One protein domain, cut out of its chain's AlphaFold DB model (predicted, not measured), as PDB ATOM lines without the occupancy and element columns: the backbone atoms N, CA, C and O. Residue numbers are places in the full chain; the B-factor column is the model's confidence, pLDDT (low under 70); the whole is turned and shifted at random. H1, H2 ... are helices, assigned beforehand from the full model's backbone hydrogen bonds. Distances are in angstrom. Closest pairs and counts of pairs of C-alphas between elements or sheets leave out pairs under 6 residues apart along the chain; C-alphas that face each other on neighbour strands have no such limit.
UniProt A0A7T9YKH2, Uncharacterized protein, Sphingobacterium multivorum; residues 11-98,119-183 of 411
ATOM      1  N   LYS A  11     218.443 197.322 162.353       81.50
ATOM      2  CA  LYS A  11     218.124 198.746 162.129       81.50
ATOM      3  C   LYS A  11     217.183 199.408 163.155       81.50
ATOM      4  O   LYS A  11     216.926 200.599 163.039       81.50
ATOM      5  N   HIS A  12     216.544 198.638 164.037       84.62
ATOM      6  CA  HIS A  12     215.694 199.173 165.108       84.62
ATOM      7  C   HIS A  12     216.471 199.404 166.414       84.62
ATOM      8  O   HIS A  12     215.867 199.837 167.389       84.62
ATOM      9  N   PHE A  13     217.764 199.088 166.423       89.25
ATOM     10  CA  PHE A  13     218.667 199.156 167.562       89.25
ATOM     11  C   PHE A  13     219.889 200.003 167.181       89.25
ATOM     12  O   PHE A  13     220.201 200.145 165.996       89.25
ATOM     13  N   ARG A  14     220.552 200.606 168.168       88.00
ATOM     14  CA  ARG A  14     221.729 201.463 167.982       88.00
ATOM     15  C   ARG A  14     222.997 200.637 167.818       88.00
ATOM     16  O   ARG A  14     223.821 200.982 166.976       88.00
ATOM     17  N   TYR A  15     223.137 199.557 168.587       88.12
ATOM     18  CA  TYR A  15     224.391 198.805 168.659       88.12
ATOM     19  C   TYR A  15     224.218 197.293 168.469       88.12
ATOM     20  O   TYR A  15     225.155 196.619 168.040       88.12
ATOM     21  N   LEU A  16     223.027 196.744 168.727       88.50
ATOM     22  CA  LEU A  16     222.796 195.307 168.625       88.50
ATOM     23  C   LEU A  16     222.836 194.794 167.170       88.50
ATOM     24  O   LEU A  16     222.092 195.244 166.292       88.50
ATOM     25  N   THR A  17     223.682 193.793 166.918       90.56
ATOM     26  CA  THR A  17     223.823 193.153 165.602       90.56
ATOM     27  C   THR A  17     222.668 192.190 165.315       90.56
ATOM     28  O   THR A  17     221.977 191.716 166.219       90.56
ATOM     29  N   GLN A  18     222.458 191.852 164.037       91.31
ATOM     30  CA  GLN A  18     221.426 190.876 163.662       91.31
ATOM     31  C   GLN A  18     221.688 189.497 164.283       91.31
ATOM     32  O   GLN A  18     220.746 188.831 164.695       91.31
ATOM     33  N   GLU A  19     222.956 189.116 164.409       92.94
ATOM     34  CA  GLU A  19     223.382 187.879 165.057       92.94
ATOM     35  C   GLU A  19     222.937 187.811 166.523       92.94
ATOM     36  O   GLU A  19     222.300 186.840 166.919       92.94
ATOM     37  N   HIS A  20     223.168 188.870 167.302       92.69
ATOM     38  CA  HIS A  20     222.746 188.931 168.706       92.69
ATOM     39  C   HIS A  20     221.224 189.061 168.871       92.69
ATOM     40  O   HIS A  20     220.656 188.654 169.882       92.69
ATOM     41  N   ILE A  21     220.527 189.600 167.865       92.06
ATOM     42  CA  ILE A  21     219.059 189.580 167.826       92.06
ATOM     43  C   ILE A  21     218.555 188.159 167.591       92.06
ATOM     44  O   ILE A  21     217.570 187.751 168.211       92.06
ATOM     45  N   ASP A  22     219.191 187.419 166.684       90.88
ATOM     46  CA  ASP A  22     218.805 186.064 166.302       90.88
ATOM     47  C   ASP A  22     219.143 185.049 167.399       90.88
ATOM     48  O   ASP A  22     218.302 184.192 167.687       90.88
ATOM     49  N   ASP A  23     220.257 185.236 168.103       92.12
ATOM     50  CA  ASP A  23     220.664 184.450 169.264       92.12
ATOM     51  C   ASP A  23     221.176 185.348 170.413       92.12
ATOM     52  O   ASP A  23     222.363 185.683 170.473       92.12
ATOM     53  N   PRO A  24     220.294 185.730 171.358       93.88
ATOM     54  CA  PRO A  24     220.683 186.544 172.506       93.88
ATOM     55  C   PRO A  24     221.692 185.866 173.438       93.88
ATOM     56  O   PRO A  24     222.457 186.564 174.100       93.88
ATOM     57  N   MET A  25     221.722 184.526 173.491       94.19
ATOM     58  CA  MET A  25     222.670 183.804 174.345       94.19
ATOM     59  C   MET A  25     224.100 183.997 173.860       94.19
ATOM     60  O   MET A  25     225.000 184.150 174.679       94.19
ATOM     61  N   LYS A  26     224.309 184.085 172.543       93.81
ATOM     62  CA  LYS A  26     225.631 184.344 171.968       93.81
ATOM     63  C   LYS A  26     226.238 185.665 172.448       93.81
ATOM     64  O   LYS A  26     227.428 185.703 172.747       93.81
ATOM     65  N   TYR A  27     225.426 186.719 172.567       95.12
ATOM     66  CA  TYR A  27     225.886 187.980 173.159       95.12
ATOM     67  C   TYR A  27     226.283 187.784 174.623       95.12
ATOM     68  O   TYR A  27     227.353 188.221 175.027       95.12
ATOM     69  N   LEU A  28     225.417 187.140 175.417       94.12
ATOM     70  CA  LEU A  28     225.644 186.962 176.852       94.12
ATOM     71  C   LEU A  28     226.915 186.159 177.136       94.12
ATOM     72  O   LEU A  28     227.690 186.555 177.999       94.12
ATOM     73  N   ILE A  29     227.141 185.089 176.374       91.38
ATOM     74  CA  ILE A  29     228.358 184.273 176.426       91.38
ATOM     75  C   ILE A  29     229.576 185.135 176.089       91.38
ATOM     76  O   ILE A  29     230.493 185.234 176.895       91.38
ATOM     77  N   GLY A  30     229.568 185.830 174.946       90.50
ATOM     78  CA  GLY A  30     230.692 186.685 174.552       90.50
ATOM     79  C   GLY A  30     231.010 187.761 175.594       90.50
ATOM     80  O   GLY A  30     232.169 187.957 175.948       90.50
ATOM     81  N   PHE A  31     229.981 188.407 176.142       93.06
ATOM     82  CA  PHE A  31     230.141 189.460 177.136       93.06
ATOM     83  C   PHE A  31     230.676 188.926 178.476       93.06
ATOM     84  O   PHE A  31     231.672 189.437 178.986       93.06
ATOM     85  N   PHE A  32     230.052 187.888 179.043       89.62
ATOM     86  CA  PHE A  32     230.404 187.408 180.383       89.62
ATOM     87  C   PHE A  32     231.588 186.430 180.428       89.62
ATOM     88  O   PHE A  32     232.199 186.276 181.484       89.62
ATOM     89  N   GLU A  33     231.950 185.785 179.315       88.69
ATOM     90  CA  GLU A  33     233.158 184.948 179.248       88.69
ATOM     91  C   GLU A  33     234.403 185.741 178.843       88.69
ATOM     92  O   GLU A  33     235.499 185.427 179.307       88.69
ATOM     93  N   SER A  34     234.261 186.740 177.963       82.06
ATOM     94  CA  SER A  34     235.418 187.408 177.343       82.06
ATOM     95  C   SER A  34     235.655 188.839 177.819       82.06
ATOM     96  O   SER A  34     236.783 189.312 177.701       82.06
ATOM     97  N   GLU A  35     234.634 189.542 178.323       84.56
ATOM     98  CA  GLU A  35     234.759 190.971 178.650       84.56
ATOM     99  C   GLU A  35     234.739 191.254 180.157       84.56
ATOM    100  O   GLU A  35     235.561 192.033 180.631       84.56
ATOM    101  N   THR A  36     233.819 190.658 180.926       85.31
ATOM    102  CA  THR A  36     233.672 190.962 182.364       85.31
ATOM    103  C   THR A  36     232.942 189.865 183.135       85.31
ATOM    104  O   THR A  36     232.132 189.138 182.575       85.31
ATOM    105  N   SER A  37     233.133 189.792 184.456       81.69
ATOM    106  CA  SER A  37     232.242 189.014 185.328       81.69
ATOM    107  C   SER A  37     230.958 189.791 185.661       81.69
ATOM    108  O   SER A  37     230.924 191.022 185.577       81.69
ATOM    109  N   ILE A  38     229.896 189.094 186.091       83.06
ATOM    110  CA  ILE A  38     228.634 189.726 186.534       83.06
ATOM    111  C   ILE A  38     228.879 190.679 187.709       83.06
ATOM    112  O   ILE A  38     228.331 191.780 187.747       83.06
ATOM    113  N   ARG A  39     229.720 190.267 188.666       77.75
ATOM    114  CA  ARG A  39     230.052 191.069 189.850       77.75
ATOM    115  C   ARG A  39     230.752 192.370 189.465       77.75
ATOM    116  O   ARG A  39     230.400 193.432 189.984       77.75
ATOM    117  N   ASP A  40     231.735 192.282 188.576       77.75
ATOM    118  CA  ASP A  40     232.520 193.446 188.169       77.75
ATOM    119  C   ASP A  40     231.647 194.378 187.312       77.75
ATOM    120  O   ASP A  40     231.583 195.573 187.581       77.75
ATOM    121  N   TRP A  41     230.797 193.821 186.442       87.50
ATOM    122  CA  TRP A  41     229.834 194.599 185.660       87.50
ATOM    123  C   TRP A  41     228.824 195.373 186.518       87.50
ATOM    124  O   TRP A  41     228.556 196.549 186.273       87.50
ATOM    125  N   LEU A  42     228.267 194.750 187.561       82.06
ATOM    126  CA  LEU A  42     227.377 195.443 188.503       82.06
ATOM    127  C   LEU A  42     228.097 196.580 189.241       82.06
ATOM    128  O   LEU A  42     227.497 197.625 189.510       82.06
ATOM    129  N   THR A  43     229.379 196.388 189.554       78.00
ATOM    130  CA  THR A  43     230.221 197.408 190.191       78.00
ATOM    131  C   THR A  43     230.474 198.579 189.244       78.00
ATOM    132  O   THR A  43     230.321 199.738 189.647       78.00
ATOM    133  N   ASP A  44     230.771 198.290 187.979       84.50
ATOM    134  CA  ASP A  44     230.986 199.291 186.937       84.50
ATOM    135  C   ASP A  44     229.721 200.104 186.673       84.50
ATOM    136  O   ASP A  44     229.772 201.332 186.656       84.50
ATOM    137  N   LEU A  45     228.559 199.453 186.566       88.06
ATOM    138  CA  LEU A  45     227.278 200.142 186.397       88.06
ATOM    139  C   LEU A  45     226.923 201.028 187.587       88.06
ATOM    140  O   LEU A  45     226.482 202.165 187.412       88.06
ATOM    141  N   ASN A  46     227.128 200.532 188.806       84.12
ATOM    142  CA  ASN A  46     226.908 201.333 190.002       84.12
ATOM    143  C   ASN A  46     227.816 202.571 190.000       84.12
ATOM    144  O   ASN A  46     227.355 203.670 190.308       84.12
ATOM    145  N   THR A  47     229.082 202.410 189.614       83.00
ATOM    146  CA  THR A  47     230.044 203.512 189.500       83.00
ATOM    147  C   THR A  47     229.632 204.506 188.415       83.00
ATOM    148  O   THR A  47     229.578 205.702 188.687       83.00
ATOM    149  N   LEU A  48     229.253 204.017 187.233       87.19
ATOM    150  CA  LEU A  48     228.799 204.807 186.090       87.19
ATOM    151  C   LEU A  48     227.606 205.704 186.451       87.19
ATOM    152  O   LEU A  48     227.623 206.907 186.200       87.19
ATOM    153  N   ILE A  49     226.584 205.130 187.088       87.00
ATOM    154  CA  ILE A  49     225.365 205.860 187.454       87.00
ATOM    155  C   ILE A  49     225.655 206.872 188.567       87.00
ATOM    156  O   ILE A  49     225.169 208.001 188.511       87.00
ATOM    157  N   ASN A  50     226.477 206.512 189.561       82.31
ATOM    158  CA  ASN A  50     226.873 207.449 190.618       82.31
ATOM    159  C   ASN A  50     227.709 208.613 190.060       82.31
ATOM    160  O   ASN A  50     227.527 209.745 190.499       82.31
ATOM    161  N   ALA A  51     228.586 208.347 189.090       82.25
ATOM    162  CA  ALA A  51     229.356 209.369 188.389       82.25
ATOM    163  C   ALA A  51     228.444 210.325 187.606       82.25
ATOM    164  O   ALA A  51     228.605 211.536 187.718       82.25
ATOM    165  N   ALA A  52     227.445 209.805 186.887       83.94
ATOM    166  CA  ALA A  52     226.478 210.637 186.168       83.94
ATOM    167  C   ALA A  52     225.622 211.488 187.123       83.94
ATOM    168  O   ALA A  52     225.361 212.657 186.867       83.94
ATOM    169  N   SER A  53     225.224 210.909 188.259       81.62
ATOM    170  CA  SER A  53     224.343 211.553 189.247       81.62
ATOM    171  C   SER A  53     225.058 212.548 190.161       81.62
ATOM    172  O   SER A  53     224.417 213.295 190.897       81.62
ATOM    173  N   ASN A  54     226.387 212.504 190.215       76.31
ATOM    174  CA  ASN A  54     227.177 213.369 191.074       76.31
ATOM    175  C   ASN A  54     228.512 213.672 190.403       76.31
ATOM    176  O   ASN A  54     229.440 212.864 190.441       76.31
ATOM    177  N   ALA A  55     228.649 214.895 189.893       69.50
ATOM    178  CA  ALA A  55     229.862 215.363 189.228       69.50
ATOM    179  C   ALA A  55     231.144 215.216 190.076       69.50
ATOM    180  O   ALA A  55     232.237 215.117 189.522       69.50
ATOM    181  N   LYS A  56     231.042 215.165 191.417       69.75
ATOM    182  CA  LYS A  56     232.195 214.911 192.306       69.75
ATOM    183  C   LYS A  56     232.639 213.448 192.316       69.75
ATOM    184  O   LYS A  56     233.785 213.174 192.652       69.75
ATOM    185  N   MET A  57     231.732 212.527 191.996       66.25
ATOM    186  CA  MET A  57     231.998 211.094 191.847       66.25
ATOM    187  C   MET A  57     232.356 210.717 190.407       66.25
ATOM    188  O   MET A  57     232.709 209.569 190.172       66.25
ATOM    189  N   ASN A  58     232.280 211.658 189.460       65.00
ATOM    190  CA  ASN A  58     232.741 211.461 188.095       65.00
ATOM    191  C   ASN A  58     234.255 211.724 188.015       65.00
ATOM    192  O   ASN A  58     234.678 212.894 187.993       65.00
ATOM    193  N   PRO A  59     235.106 210.680 188.016       54.91
ATOM    194  CA  PRO A  59     236.535 210.895 187.903       54.91
ATOM    195  C   PRO A  59     236.820 211.543 186.538       54.91
ATOM    196  O   PRO A  59     236.160 211.227 185.551       54.91
ATOM    197  N   PRO A  60     237.796 212.456 186.437       48.62
ATOM    198  CA  PRO A  60     238.110 213.168 185.193       48.62
ATOM    199  C   PRO A  60     238.574 212.279 184.021       48.62
ATOM    200  O   PRO A  60     238.872 212.814 182.963       48.62
ATOM    201  N   ARG A  61     238.648 210.951 184.199       48.47
ATOM    202  CA  ARG A  61     239.190 209.966 183.248       48.47
ATOM    203  C   ARG A  61     238.412 208.646 183.214       48.47
ATOM    204  O   ARG A  61     239.008 207.580 183.120       48.47
ATOM    205  N   SER A  62     237.097 208.670 183.392       51.34
ATOM    206  CA  SER A  62     236.308 207.441 183.279       51.34
ATOM    207  C   SER A  62     236.091 207.076 181.806       51.34
ATOM    208  O   SER A  62     235.607 207.892 181.024       51.34
ATOM    209  N   SER A  63     236.389 205.826 181.440       54.22
ATOM    210  CA  SER A  63     236.077 205.194 180.145       54.22
ATOM    211  C   SER A  63     234.568 204.935 179.985       54.22
ATOM    212  O   SER A  63     234.103 203.879 179.545       54.22
ATOM    213  N   THR A  64     233.753 205.920 180.366       67.62
ATOM    214  CA  THR A  64     232.298 205.813 180.417       67.62
ATOM    215  C   THR A  64     231.697 205.515 179.056       67.62
ATOM    216  O   THR A  64     230.624 204.937 179.004       67.62
ATOM    217  N   GLY A  65     232.361 205.866 177.947       73.25
ATOM    218  CA  GLY A  65     231.841 205.626 176.593       73.25
ATOM    219  C   GLY A  65     231.684 204.169 176.258       73.25
ATOM    220  O   GLY A  65     230.659 203.763 175.709       73.25
ATOM    221  N   TYR A  66     232.667 203.376 176.659       80.69
ATOM    222  CA  TYR A  66     232.574 201.939 176.535       80.69
ATOM    223  C   TYR A  66     231.445 201.389 177.416       80.69
ATOM    224  O   TYR A  66     230.563 200.694 176.913       80.69
ATOM    225  N   LEU A  67     231.420 201.766 178.700       83.25
ATOM    226  CA  LEU A  67     230.426 201.277 179.659       83.25
ATOM    227  C   LEU A  67     228.995 201.670 179.266       83.25
ATOM    228  O   LEU A  67     228.099 200.831 179.275       83.25
ATOM    229  N   THR A  68     228.775 202.914 178.848       84.69
ATOM    230  CA  THR A  68     227.470 203.410 178.404       84.69
ATOM    231  C   THR A  68     227.036 202.743 177.108       84.69
ATOM    232  O   THR A  68     225.877 202.346 176.986       84.69
ATOM    233  N   ARG A  69     227.949 202.526 176.153       88.94
ATOM    234  CA  ARG A  69     227.641 201.736 174.954       88.94
ATOM    235  C   ARG A  69     227.225 200.310 175.321       88.94
ATOM    236  O   ARG A  69     226.196 199.849 174.834       88.94
ATOM    237  N   LYS A  70     227.982 199.628 176.185       90.25
ATOM    238  CA  LYS A  70     227.677 198.258 176.633       90.25
ATOM    239  C   LYS A  70     226.372 198.177 177.419       90.25
ATOM    240  O   LYS A  70     225.607 197.231 177.243       90.25
ATOM    241  N   LEU A  71     226.062 199.197 178.213       94.25
ATOM    242  CA  LEU A  71     224.777 199.320 178.890       94.25
ATOM    243  C   LEU A  71     223.622 199.457 177.889       94.25
ATOM    244  O   LEU A  71     222.612 198.768 178.027       94.25
ATOM    245  N   ILE A  72     223.776 200.288 176.852       93.38
ATOM    246  CA  ILE A  72     222.780 200.405 175.779       93.38
ATOM    247  C   ILE A  72     222.620 199.060 175.053       93.38
ATOM    248  O   ILE A  72     221.490 198.612 174.873       93.38
ATOM    249  N   GLU A  73     223.715 198.375 174.704       94.12
ATOM    250  CA  GLU A  73     223.678 197.032 174.096       94.12
ATOM    251  C   GLU A  73     222.908 196.022 174.973       94.12
ATOM    252  O   GLU A  73     222.061 195.284 174.465       94.12
ATOM    253  N   GLN A  74     223.114 196.030 176.295       95.75
ATOM    254  CA  GLN A  74     222.375 195.167 177.226       95.75
ATOM    255  C   GLN A  74     220.886 195.514 177.335       95.75
ATOM    256  O   GLN A  74     220.049 194.610 177.385       95.75
ATOM    257  N   VAL A  75     220.524 196.800 177.332       97.62
ATOM    258  CA  VAL A  75     219.115 197.229 177.309       97.62
ATOM    259  C   VAL A  75     218.435 196.787 176.010       97.62
ATOM    260  O   VAL A  75     217.305 196.292 176.026       97.62
ATOM    261  N   GLU A  76     219.126 196.884 174.878       96.62
ATOM    262  CA  GLU A  76     218.631 196.400 173.588       96.62
ATOM    263  C   GLU A  76     218.444 194.881 173.577       96.62
ATOM    264  O   GLU A  76     217.394 194.382 173.159       96.62
ATOM    265  N   LEU A  77     219.429 194.142 174.088       97.56
ATOM    266  CA  LEU A  77     219.365 192.692 174.226       97.56
ATOM    267  C   LEU A  77     218.196 192.267 175.121       97.56
ATOM    268  O   LEU A  77     217.413 191.388 174.756       97.56
ATOM    269  N   ALA A  78     218.019 192.932 176.263       97.31
ATOM    270  CA  ALA A  78     216.895 192.694 177.154       97.31
ATOM    271  C   ALA A  78     215.553 192.940 176.457       97.31
ATOM    272  O   ALA A  78     214.606 192.179 176.664       97.31
ATOM    273  N   TYR A  79     215.461 193.955 175.594       97.50
ATOM    274  CA  TYR A  79     214.258 194.198 174.802       97.50
ATOM    275  C   TYR A  79     214.004 193.065 173.803       97.50
ATOM    276  O   TYR A  79     212.863 192.624 173.635       97.50
ATOM    277  N   VAL A  80     215.051 192.544 173.155       95.94
ATOM    278  CA  VAL A  80     214.935 191.359 172.295       95.94
ATOM    279  C   VAL A  80     214.393 190.172 173.088       95.94
ATOM    280  O   VAL A  80     213.429 189.550 172.635       95.94
ATOM    281  N   ILE A  81     214.943 189.896 174.275       95.50
ATOM    282  CA  ILE A  81     214.483 188.820 175.166       95.50
ATOM    283  C   ILE A  81     213.021 189.052 175.562       95.50
ATOM    284  O   ILE A  81     212.183 188.177 175.348       95.50
ATOM    285  N   PHE A  82     212.669 190.255 176.022       95.50
ATOM    286  CA  PHE A  82     211.302 190.646 176.379       95.50
ATOM    287  C   PHE A  82     210.297 190.329 175.262       95.50
ATOM    288  O   PHE A  82     209.234 189.746 175.497       95.50
ATOM    289  N   ARG A  83     210.649 190.656 174.014       94.38
ATOM    290  CA  ARG A  83     209.793 190.433 172.841       94.38
ATOM    291  C   ARG A  83     209.772 188.977 172.378       94.38
ATOM    292  O   ARG A  83     208.691 188.483 172.050       94.38
ATOM    293  N   LYS A  84     210.922 188.299 172.325       91.44
ATOM    294  CA  LYS A  84     211.035 186.895 171.888       91.44
ATOM    295  C   LYS A  84     210.354 185.945 172.866       91.44
ATOM    296  O   LYS A  84     209.572 185.097 172.438       91.44
ATOM    297  N   CYS A  85     210.573 186.158 174.158       91.00
ATOM    298  CA  CYS A  85     209.981 185.379 175.240       91.00
ATOM    299  C   CYS A  85     208.539 185.795 175.569       91.00
ATOM    300  O   CYS A  85     207.899 185.185 176.420       91.00
ATOM    301  N   LYS A  86     207.999 186.817 174.884       92.06
ATOM    302  CA  LYS A  86     206.629 187.331 175.074       92.06
ATOM    303  C   LYS A  86     206.332 187.661 176.541       92.06
ATOM    304  O   LYS A  86     205.244 187.371 177.045       92.06
ATOM    305  N   LEU A  87     207.314 188.259 177.210       92.62
ATOM    306  CA  LEU A  87     207.175 188.699 178.587       92.62
ATOM    307  C   LEU A  87     206.082 189.773 178.677       92.62
ATOM    308  O   LEU A  87     205.812 190.503 177.718       92.62
ATOM    309  N   LYS A  88     205.389 189.817 179.815       91.88
ATOM    310  CA  LYS A  88     204.234 190.698 180.020       91.88
ATOM    311  C   LYS A  88     204.651 191.924 180.807       91.88
ATOM    312  O   LYS A  88     205.486 191.831 181.692       91.88
ATOM    313  N   THR A  89     204.021 193.056 180.524       90.75
ATOM    314  CA  THR A  89     204.184 194.245 181.355       90.75
ATOM    315  C   THR A  89     203.500 194.071 182.715       90.75
ATOM    316  O   THR A  89     202.513 193.341 182.836       90.75
ATOM    317  N   ILE A  90     204.009 194.765 183.725       89.19
ATOM    318  CA  ILE A  90     203.587 194.735 185.125       89.19
ATOM    319  C   ILE A  90     203.085 196.130 185.505       89.19
ATOM    320  O   ILE A  90     203.748 197.124 185.242       89.19
ATOM    321  N   GLU A  91     201.919 196.204 186.146       86.88
ATOM    322  CA  GLU A  91     201.244 197.472 186.469       86.88
ATOM    323  C   GLU A  91     202.010 198.336 187.486       86.88
ATOM    324  O   GLU A  91     201.995 199.559 187.399       86.88
ATOM    325  N   GLN A  92     202.703 197.711 188.444       86.56
ATOM    326  CA  GLN A  92     203.460 198.400 189.499       86.56
ATOM    327  C   GLN A  92     204.950 198.024 189.445       86.56
ATOM    328  O   GLN A  92     205.421 197.255 190.290       86.56
ATOM    329  N   PRO A  93     205.713 198.540 188.463       86.38
ATOM    330  CA  PRO A  93     207.086 198.103 188.218       86.38
ATOM    331  C   PRO A  93     208.042 198.397 189.382       86.38
ATOM    332  O   PRO A  93     208.891 197.561 189.669       86.38
ATOM    333  N   LEU A  94     207.844 199.500 190.118       83.81
ATOM    334  CA  LEU A  94     208.664 199.902 191.279       83.81
ATOM    335  C   LEU A  94     208.445 199.052 192.543       83.81
ATOM    336  O   LEU A  94     209.168 199.192 193.528       83.81
ATOM    337  N   LYS A  95     207.429 198.183 192.559       82.44
ATOM    338  CA  LYS A  95     207.106 197.353 193.725       82.44
ATOM    339  C   LYS A  95     207.868 196.028 193.671       82.44
ATOM    340  O   LYS A  95     207.269 194.982 193.414       82.44
ATOM    341  N   PHE A  96     209.183 196.105 193.868       67.69
ATOM    342  CA  PHE A  96     210.099 194.958 193.827       67.69
ATOM    343  C   PHE A  96     209.845 193.967 194.969       67.69
ATOM    344  O   PHE A  96     209.724 192.770 194.751       67.69
ATOM    345  N   ASN A  97     209.675 194.478 196.189       64.75
ATOM    346  CA  ASN A  97     209.560 193.657 197.391       64.75
ATOM    347  C   ASN A  97     208.131 193.662 197.944       64.75
ATOM    348  O   ASN A  97     207.429 194.678 197.890       64.75
ATOM    349  N   LYS A  98     207.693 192.529 198.511       57.53
ATOM    350  CA  LYS A  98     206.411 192.453 199.229       57.53
ATOM    351  C   LYS A  98     206.539 193.011 200.650       57.53
ATOM    352  O   LYS A  98     205.551 193.540 201.160       57.53
ATOM    353  N   THR A 119     212.404 186.675 189.345       80.06
ATOM    354  CA  THR A 119     213.000 185.893 188.247       80.06
ATOM    355  C   THR A 119     213.604 186.829 187.195       80.06
ATOM    356  O   THR A 119     213.161 187.968 187.058       80.06
ATOM    357  N   ALA A 120     214.545 186.353 186.373       86.62
ATOM    358  CA  ALA A 120     215.071 187.170 185.274       86.62
ATOM    359  C   ALA A 120     213.952 187.685 184.339       86.62
ATOM    360  O   ALA A 120     213.989 188.830 183.890       86.62
ATOM    361  N   ALA A 121     212.902 186.877 184.120       89.88
ATOM    362  CA  ALA A 121     211.690 187.303 183.418       89.88
ATOM    363  C   ALA A 121     210.985 188.478 184.107       89.88
ATOM    364  O   ALA A 121     210.530 189.397 183.428       89.88
ATOM    365  N   ASP A 122     210.858 188.428 185.431       88.69
ATOM    366  CA  ASP A 122     210.177 189.449 186.223       88.69
ATOM    367  C   ASP A 122     210.954 190.771 186.195       88.69
ATOM    368  O   ASP A 122     210.387 191.797 185.819       88.69
ATOM    369  N   SER A 123     212.271 190.736 186.422       89.56
ATOM    370  CA  SER A 123     213.143 191.917 186.327       89.56
ATOM    371  C   SER A 123     213.067 192.592 184.954       89.56
ATOM    372  O   SER A 123     212.832 193.799 184.874       89.56
ATOM    373  N   ILE A 124     213.183 191.823 183.862       94.19
ATOM    374  CA  ILE A 124     213.069 192.357 182.492       94.19
ATOM    375  C   ILE A 124     211.657 192.909 182.236       94.19
ATOM    376  O   ILE A 124     211.494 193.957 181.607       94.19
ATOM    377  N   SER A 125     210.620 192.233 182.738       93.44
ATOM    378  CA  SER A 125     209.232 192.683 182.608       93.44
ATOM    379  C   SER A 125     209.011 194.024 183.298       93.44
ATOM    380  O   SER A 125     208.442 194.931 182.693       93.44
ATOM    381  N   ARG A 126     209.486 194.182 184.539       93.50
ATOM    382  CA  ARG A 126     209.376 195.440 185.289       93.50
ATOM    383  C   ARG A 126     210.151 196.565 184.615       93.50
ATOM    384  O   ARG A 126     209.601 197.654 184.486       93.50
ATOM    385  N   PHE A 127     211.354 196.282 184.116       95.25
ATOM    386  CA  PHE A 127     212.200 197.248 183.410       95.25
ATOM    387  C   PHE A 127     211.468 197.910 182.230       95.25
ATOM    388  O   PHE A 127     211.369 199.134 182.161       95.25
ATOM    389  N   PHE A 128     210.862 197.109 181.344       96.50
ATOM    390  CA  PHE A 128     210.100 197.624 180.193       96.50
ATOM    391  C   PHE A 128     208.654 198.022 180.508       96.50
ATOM    392  O   PHE A 128     207.928 198.469 179.617       96.50
ATOM    393  N   SER A 129     208.215 197.838 181.752       94.94
ATOM    394  CA  SER A 129     206.942 198.377 182.240       94.94
ATOM    395  C   SER A 129     207.102 199.745 182.877       94.94
ATOM    396  O   SER A 129     206.143 200.509 182.896       94.94
ATOM    397  N   TYR A 130     208.289 200.032 183.415       95.44
ATOM    398  CA  TYR A 130     208.628 201.346 183.935       95.44
ATOM    399  C   TYR A 130     208.777 202.348 182.794       95.44
ATOM    400  O   TYR A 130     208.060 203.339 182.762       95.44
ATOM    401  N   GLU A 131     209.626 202.031 181.814       95.81
ATOM    402  CA  GLU A 131     209.884 202.894 180.662       95.81
ATOM    403  C   GLU A 131     209.949 202.077 179.365       95.81
ATOM    404  O   GLU A 131     210.384 200.919 179.338       95.81
ATOM    405  N   SER A 132     209.504 202.669 178.254       94.69
ATOM    406  CA  SER A 132     209.660 202.052 176.931       94.69
ATOM    407  C   SER A 132     211.121 202.083 176.471       94.69
ATOM    408  O   SER A 132     211.902 202.910 176.929       94.69
ATOM    409  N   LEU A 133     211.503 201.239 175.502       95.19
ATOM    410  CA  LEU A 133     212.873 201.241 174.952       95.19
ATOM    411  C   LEU A 133     213.323 202.641 174.489       95.19
ATOM    412  O   LEU A 133     214.464 203.024 174.705       95.19
ATOM    413  N   GLN A 134     212.418 203.420 173.887       94.00
ATOM    414  CA  GLN A 134     212.737 204.774 173.440       94.00
ATOM    415  C   GLN A 134     212.971 205.738 174.610       94.00
ATOM    416  O   GLN A 134     213.833 206.605 174.517       94.00
ATOM    417  N   GLN A 135     212.214 205.598 175.697       95.56
ATOM    418  CA  GLN A 135     212.419 206.402 176.903       95.56
ATOM    419  C   GLN A 135     213.716 205.999 177.607       95.56
ATOM    420  O   GLN A 135     214.487 206.872 177.990       95.56
ATOM    421  N   TRP A 136     214.024 204.700 177.656       97.19
ATOM    422  CA  TRP A 136     215.320 204.206 178.118       97.19
ATOM    423  C   TRP A 136     216.484 204.768 177.308       97.19
ATOM    424  O   TRP A 136     217.482 205.156 177.899       97.19
ATOM    425  N   TYR A 137     216.365 204.889 175.983       92.81
ATOM    426  CA  TYR A 137     217.388 205.579 175.194       92.81
ATOM    427  C   TYR A 137     217.581 207.030 175.622       92.81
ATOM    428  O   TYR A 137     218.721 207.447 175.771       92.81
ATOM    429  N   ASN A 138     216.502 207.776 175.863       93.00
ATOM    430  CA  ASN A 138     216.616 209.161 176.319       93.00
ATOM    431  C   ASN A 138     217.291 209.245 177.697       93.00
ATOM    432  O   ASN A 138     218.130 210.111 177.904       93.00
ATOM    433  N   ILE A 139     216.966 208.328 178.615       94.44
ATOM    434  CA  ILE A 139     217.599 208.245 179.941       94.44
ATOM    435  C   ILE A 139     219.090 207.915 179.817       94.44
ATOM    436  O   ILE A 139     219.913 208.508 180.505       94.44
ATOM    437  N   LEU A 140     219.457 206.971 178.947       93.44
ATOM    438  CA  LEU A 140     220.854 206.585 178.731       93.44
ATOM    439  C   LEU A 140     221.648 207.674 177.997       93.44
ATOM    440  O   LEU A 140     222.836 207.833 178.263       93.44
ATOM    441  N   ASP A 141     220.999 208.433 177.113       88.12
ATOM    442  CA  ASP A 141     221.581 209.616 176.474       88.12
ATOM    443  C   ASP A 141     221.800 210.736 177.489       88.12
ATOM    444  O   ASP A 141     222.856 211.353 177.490       88.12
ATOM    445  N   ASP A 142     220.845 210.975 178.385       89.00
ATOM    446  CA  ASP A 142     221.000 211.960 179.455       89.00
ATOM    447  C   ASP A 142     222.113 211.551 180.430       89.00
ATOM    448  O   ASP A 142     222.994 212.349 180.734       89.00
ATOM    449  N   LEU A 143     222.170 210.267 180.807       89.44
ATOM    450  CA  LEU A 143     223.279 209.692 181.575       89.44
ATOM    451  C   LEU A 143     224.621 209.942 180.876       89.44
ATOM    452  O   LEU A 143     225.585 210.355 181.517       89.44
ATOM    453  N   TRP A 144     224.684 209.710 179.561       85.56
ATOM    454  CA  TRP A 144     225.874 209.957 178.749       85.56
ATOM    455  C   TRP A 144     226.280 211.432 178.745       85.56
ATOM    456  O   TRP A 144     227.450 211.755 178.950       85.56
ATOM    457  N   ILE A 145     225.316 212.329 178.540       82.62
ATOM    458  CA  ILE A 145     225.545 213.773 178.501       82.62
ATOM    459  C   ILE A 145     226.039 214.263 179.862       82.62
ATOM    460  O   ILE A 145     227.046 214.959 179.902       82.62
ATOM    461  N   SER A 146     225.413 213.862 180.969       81.50
ATOM    462  CA  SER A 146     225.820 214.256 182.328       81.50
ATOM    463  C   SER A 146     227.207 213.754 182.734       81.50
ATOM    464  O   SER A 146     227.863 214.324 183.607       81.50
ATOM    465  N   LEU A 147     227.699 212.696 182.089       77.38
ATOM    466  CA  LEU A 147     229.079 212.248 182.271       77.38
ATOM    467  C   LEU A 147     230.088 213.147 181.542       77.38
ATOM    468  O   LEU A 147     231.220 213.272 182.014       77.38
ATOM    469  N   GLY A 148     229.693 213.771 180.428       70.12
ATOM    470  CA  GLY A 148     230.526 214.689 179.644       70.12
ATOM    471  C   GLY A 148     230.406 216.161 180.058       70.12
ATOM    472  O   GLY A 148     231.395 216.892 180.016       70.12
ATOM    473  N   ASP A 149     229.224 216.589 180.497       71.06
ATOM    474  CA  ASP A 149     228.922 217.939 180.965       71.06
ATOM    475  C   ASP A 149     228.559 217.909 182.453       71.06
ATOM    476  O   ASP A 149     227.443 217.579 182.845       71.06
ATOM    477  N   ARG A 150     229.537 218.266 183.291       64.44
ATOM    478  CA  ARG A 150     229.417 218.245 184.758       64.44
ATOM    479  C   ARG A 150     228.428 219.271 185.306       64.44
ATOM    480  O   ARG A 150     228.045 219.144 186.468       64.44
ATOM    481  N   ASP A 151     228.066 220.270 184.505       66.44
ATOM    482  CA  ASP A 151     227.071 221.275 184.872       66.44
ATOM    483  C   ASP A 151     225.651 220.824 184.481       66.44
ATOM    484  O   ASP A 151     224.670 221.416 184.938       66.44
ATOM    485  N   ASN A 152     225.524 219.749 183.690       66.50
ATOM    486  CA  ASN A 152     224.250 219.141 183.335       66.50
ATOM    487  C   ASN A 152     223.906 217.988 184.291       66.50
ATOM    488  O   ASN A 152     224.375 216.858 184.137       66.50
ATOM    489  N   GLY A 153     223.069 218.273 185.290       73.75
ATOM    490  CA  GLY A 153     222.610 217.279 186.264       73.75
ATOM    491  C   GLY A 153     221.811 216.147 185.614       73.75
ATOM    492  O   GLY A 153     220.844 216.404 184.893       73.75
ATOM    493  N   PHE A 154     222.193 214.897 185.886       83.00
ATOM    494  CA  PHE A 154     221.485 213.714 185.386       83.00
ATOM    495  C   PHE A 154     220.034 213.722 185.877       83.00
ATOM    496  O   PHE A 154     219.780 213.839 187.078       83.00
ATOM    497  N   LEU A 155     219.081 213.629 184.950       79.69
ATOM    498  CA  LEU A 155     217.638 213.731 185.190       79.69
ATOM    499  C   LEU A 155     217.252 214.998 185.969       79.69
ATOM    500  O   LEU A 155     216.347 214.981 186.809       79.69
ATOM    501  N   GLY A 156     217.971 216.101 185.733       79.00
ATOM    502  CA  GLY A 156     217.760 217.365 186.440       79.00
ATOM    503  C   GLY A 156     217.949 217.253 187.956       79.00
ATOM    504  O   GLY A 156     217.243 217.925 188.707       79.00
ATOM    505  N   ASP A 157     218.846 216.368 188.402       77.25
ATOM    506  CA  ASP A 157     219.148 216.077 189.810       77.25
ATOM    507  C   ASP A 157     217.952 215.530 190.620       77.25
ATOM    508  O   ASP A 157     217.914 215.613 191.856       77.25
ATOM    509  N   ASN A 158     216.960 214.925 189.953       85.56
ATOM    510  CA  ASN A 158     215.823 214.288 190.616       85.56
ATOM    511  C   ASN A 158     216.235 212.980 191.316       85.56
ATOM    512  O   ASN A 158     216.111 211.881 190.773       85.56
ATOM    513  N   GLY A 159     216.675 213.086 192.573       80.94
ATOM    514  CA  GLY A 159     217.193 211.955 193.350       80.94
ATOM    515  C   GLY A 159     216.269 210.731 193.438       80.94
ATOM    516  O   GLY A 159     216.760 209.605 193.482       80.94
ATOM    517  N   HIS A 160     214.942 210.902 193.429       81.81
ATOM    518  CA  HIS A 160     214.012 209.765 193.451       81.81
ATOM    519  C   HIS A 160     213.999 208.993 192.131       81.81
ATOM    520  O   HIS A 160     213.965 207.763 192.133       81.81
ATOM    521  N   GLU A 161     214.038 209.716 191.017       87.31
ATOM    522  CA  GLU A 161     214.058 209.142 189.676       87.31
ATOM    523  C   GLU A 161     215.408 208.482 189.395       87.31
ATOM    524  O   GLU A 161     215.451 207.329 188.976       87.31
ATOM    525  N   ILE A 162     216.506 209.141 189.776       85.19
ATOM    526  CA  ILE A 162     217.862 208.583 189.720       85.19
ATOM    527  C   ILE A 162     217.940 207.245 190.466       85.19
ATOM    528  O   ILE A 162     218.468 206.268 189.934       85.19
ATOM    529  N   LEU A 163     217.398 207.166 191.689       83.25
ATOM    530  CA  LEU A 163     217.391 205.924 192.470       83.25
ATOM    531  C   LEU A 163     216.562 204.821 191.802       83.25
ATOM    532  O   LEU A 163     216.991 203.668 191.788       83.25
ATOM    533  N   ALA A 164     215.402 205.158 191.233       86.19
ATOM    534  CA  ALA A 164     214.574 204.202 190.504       86.19
ATOM    535  C   ALA A 164     215.298 203.655 189.264       86.19
ATOM    536  O   ALA A 164     215.382 202.440 189.079       86.19
ATOM    537  N   ILE A 165     215.869 204.543 188.449       91.19
ATOM    538  CA  ILE A 165     216.651 204.192 187.261       91.19
ATOM    539  C   ILE A 165     217.840 203.315 187.627       91.19
ATOM    540  O   ILE A 165     218.054 202.272 187.007       91.19
ATOM    541  N   LYS A 166     218.569 203.690 188.679       88.38
ATOM    542  CA  LYS A 166     219.685 202.905 189.196       88.38
ATOM    543  C   LYS A 166     219.270 201.484 189.554       88.38
ATOM    544  O   LYS A 166     219.917 200.532 189.123       88.38
ATOM    545  N   GLU A 167     218.183 201.340 190.304       84.94
ATOM    546  CA  GLU A 167     217.670 200.036 190.717       84.94
ATOM    547  C   GLU A 167     217.291 199.172 189.505       84.94
ATOM    548  O   GLU A 167     217.651 197.996 189.435       84.94
ATOM    549  N   PHE A 168     216.617 199.758 188.513       91.88
ATOM    550  CA  PHE A 168     216.238 199.050 187.293       91.88
ATOM    551  C   PHE A 168     217.440 198.599 186.466       91.88
ATOM    552  O   PHE A 168     217.465 197.446 186.033       91.88
ATOM    553  N   LEU A 169     218.437 199.461 186.259       94.12
ATOM    554  CA  LEU A 169     219.629 199.125 185.475       94.12
ATOM    555  C   LEU A 169     220.453 198.020 186.150       94.12
ATOM    556  O   LEU A 169     220.852 197.063 185.486       94.12
ATOM    557  N   LEU A 170     220.639 198.091 187.473       86.69
ATOM    558  CA  LEU A 170     221.357 197.059 188.228       86.69
ATOM    559  C   LEU A 170     220.607 195.719 188.225       86.69
ATOM    560  O   LEU A 170     221.209 194.673 187.972       86.69
ATOM    561  N   ARG A 171     219.285 195.725 188.440       87.81
ATOM    562  CA  ARG A 171     218.471 194.499 188.366       87.81
ATOM    563  C   ARG A 171     218.435 193.903 186.969       87.81
ATOM    564  O   ARG A 171     218.392 192.679 186.844       87.81
ATOM    565  N   LEU A 172     218.444 194.734 185.927       94.31
ATOM    566  CA  LEU A 172     218.495 194.257 184.552       94.31
ATOM    567  C   LEU A 172     219.814 193.531 184.276       94.31
ATOM    568  O   LEU A 172     219.791 192.408 183.780       94.31
ATOM    569  N   ALA A 173     220.942 194.134 184.650       91.69
ATOM    570  CA  ALA A 173     222.255 193.515 184.508       91.69
ATOM    571  C   ALA A 173     222.350 192.186 185.273       91.69
ATOM    572  O   ALA A 173     222.794 191.183 184.716       91.69
ATOM    573  N   ALA A 174     221.848 192.144 186.512       87.06
ATOM    574  CA  ALA A 174     221.778 190.912 187.296       87.06
ATOM    575  C   ALA A 174     220.880 189.848 186.637       87.06
ATOM    576  O   ALA A 174     221.223 188.668 186.621       87.06
ATOM    577  N   ALA A 175     219.747 190.245 186.050       90.88
ATOM    578  CA  ALA A 175     218.852 189.332 185.342       90.88
ATOM    579  C   ALA A 175     219.498 188.734 184.084       90.88
ATOM    580  O   ALA A 175     219.333 187.544 183.827       90.88
ATOM    581  N   LEU A 176     220.243 189.536 183.318       93.56
ATOM    582  CA  LEU A 176     221.004 189.058 182.162       93.56
ATOM    583  C   LEU A 176     222.142 188.121 182.584       93.56
ATOM    584  O   LEU A 176     222.336 187.088 181.947       93.56
ATOM    585  N   GLY A 177     222.832 188.440 183.682       88.50
ATOM    586  CA  GLY A 177     223.829 187.561 184.293       88.50
ATOM    587  C   GLY A 177     223.239 186.214 184.709       88.50
ATOM    588  O   GLY A 177     223.787 185.172 184.377       88.50
ATOM    589  N   LYS A 178     222.058 186.219 185.328       87.50
ATOM    590  CA  LYS A 178     221.360 184.985 185.702       87.50
ATOM    591  C   LYS A 178     220.944 184.143 184.493       87.50
ATOM    592  O   LYS A 178     221.071 182.931 184.526       87.50
ATOM    593  N   ILE A 179     220.467 184.769 183.414       90.62
ATOM    594  CA  ILE A 179     220.154 184.058 182.159       90.62
ATOM    595  C   ILE A 179     221.407 183.388 181.585       90.62
ATOM    596  O   ILE A 179     221.322 182.276 181.065       90.62
ATOM    597  N   TYR A 180     222.552 184.067 181.672       92.12
ATOM    598  CA  TYR A 180     223.842 183.513 181.282       92.12
ATOM    599  C   TYR A 180     224.235 182.312 182.155       92.12
ATOM    600  O   TYR A 180     224.498 181.246 181.608       92.12
ATOM    601  N   GLU A 181     224.201 182.453 183.483       87.00
ATOM    602  CA  GLU A 181     224.544 181.381 184.434       87.00
ATOM    603  C   GLU A 181     223.626 180.160 184.302       87.00
ATOM    604  O   GLU A 181     224.095 179.023 184.278       87.00
ATOM    605  N   ASP A 182     222.317 180.393 184.171       86.31
ATOM    606  CA  ASP A 182     221.317 179.339 183.996       86.31
ATOM    607  C   ASP A 182     221.352 178.746 182.570       86.31
ATOM    608  O   ASP A 182     220.710 177.727 182.316       86.31
ATOM    609  N   ALA A 183     222.066 179.388 181.633       87.31
ATOM    610  CA  ALA A 183     222.130 179.077 180.202       87.31
ATOM    611  C   ALA A 183     220.754 178.935 179.513       87.31
ATOM    612  O   ALA A 183     220.619 178.257 178.488       87.31
TER     613      ALA A 183
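This is residues 11 to 98 and 119 to 183 of the 411 residues of an uncharacterized protein of Sphingobacterium multivorum (UniProt A0A7T9YKH2). Two layers of helices cross: H8, the longest helix, runs between H3 and H5 in one, while H4 and H6 lie side by side in the other. The shorter H1 and H2 sit at one end, H7 at the opposite end. The printed part has 153 residues with eight named helices, H1 to H8 in chain order, and no named strand, class all helix. It is compact, radius of gyration of the C-alphas 15.0 A, and spans 41 by 36 by 30 A.

H8, residues 159 to 181, touches H3, residues 38 to 53, opposite ways at a shallow tilt of 17 degrees; closest C-alphas Gly 177 and Ile 38, 5.7 A. It touches H5, residues 120 to 130, opposite ways at a shallow 29 degrees; closest C-alphas Ala 175 and Ala 120, 4.4 A. The hub H4, residues 64 to 84, touches H6, residues 133 to 148, opposite ways at a shallow 8 degrees; closest C-alphas Thr 68 and Trp 144, 6.7 A. H2, residues 24 to 34, touches H8 residues 176 to 180 alone, about perpendicular at 89 degrees; closest C-alphas Leu 28 and Tyr 180, 5.9 A. H1, residues 18 to 22, only just touches H4, with 3 C-alpha pairs within 8 A; closest Ile 21 and Val 80, 6.3 A. H7, residues 154 to 157, touches H6; closest C-alphas Phe 154 and Ser 146, 5.3 A. Every O i to N i+4 pair is within hydrogen-bond range in H1 to H6 and H8; H7 is too short for one.

H8 is 32.7 A long, from C-alpha 159 (217.193, 211.955, 193.350) to C-alpha 181 (224.544, 181.381, 184.434); H4 measures 29.7 A.

Residues 99 to 118 are not printed; C-alphas 98 and 119 are 14.4 A apart. No link printed whole is long. Confidence is under 70 at residues 55 to 64, 96 to 98 and 150 to 152.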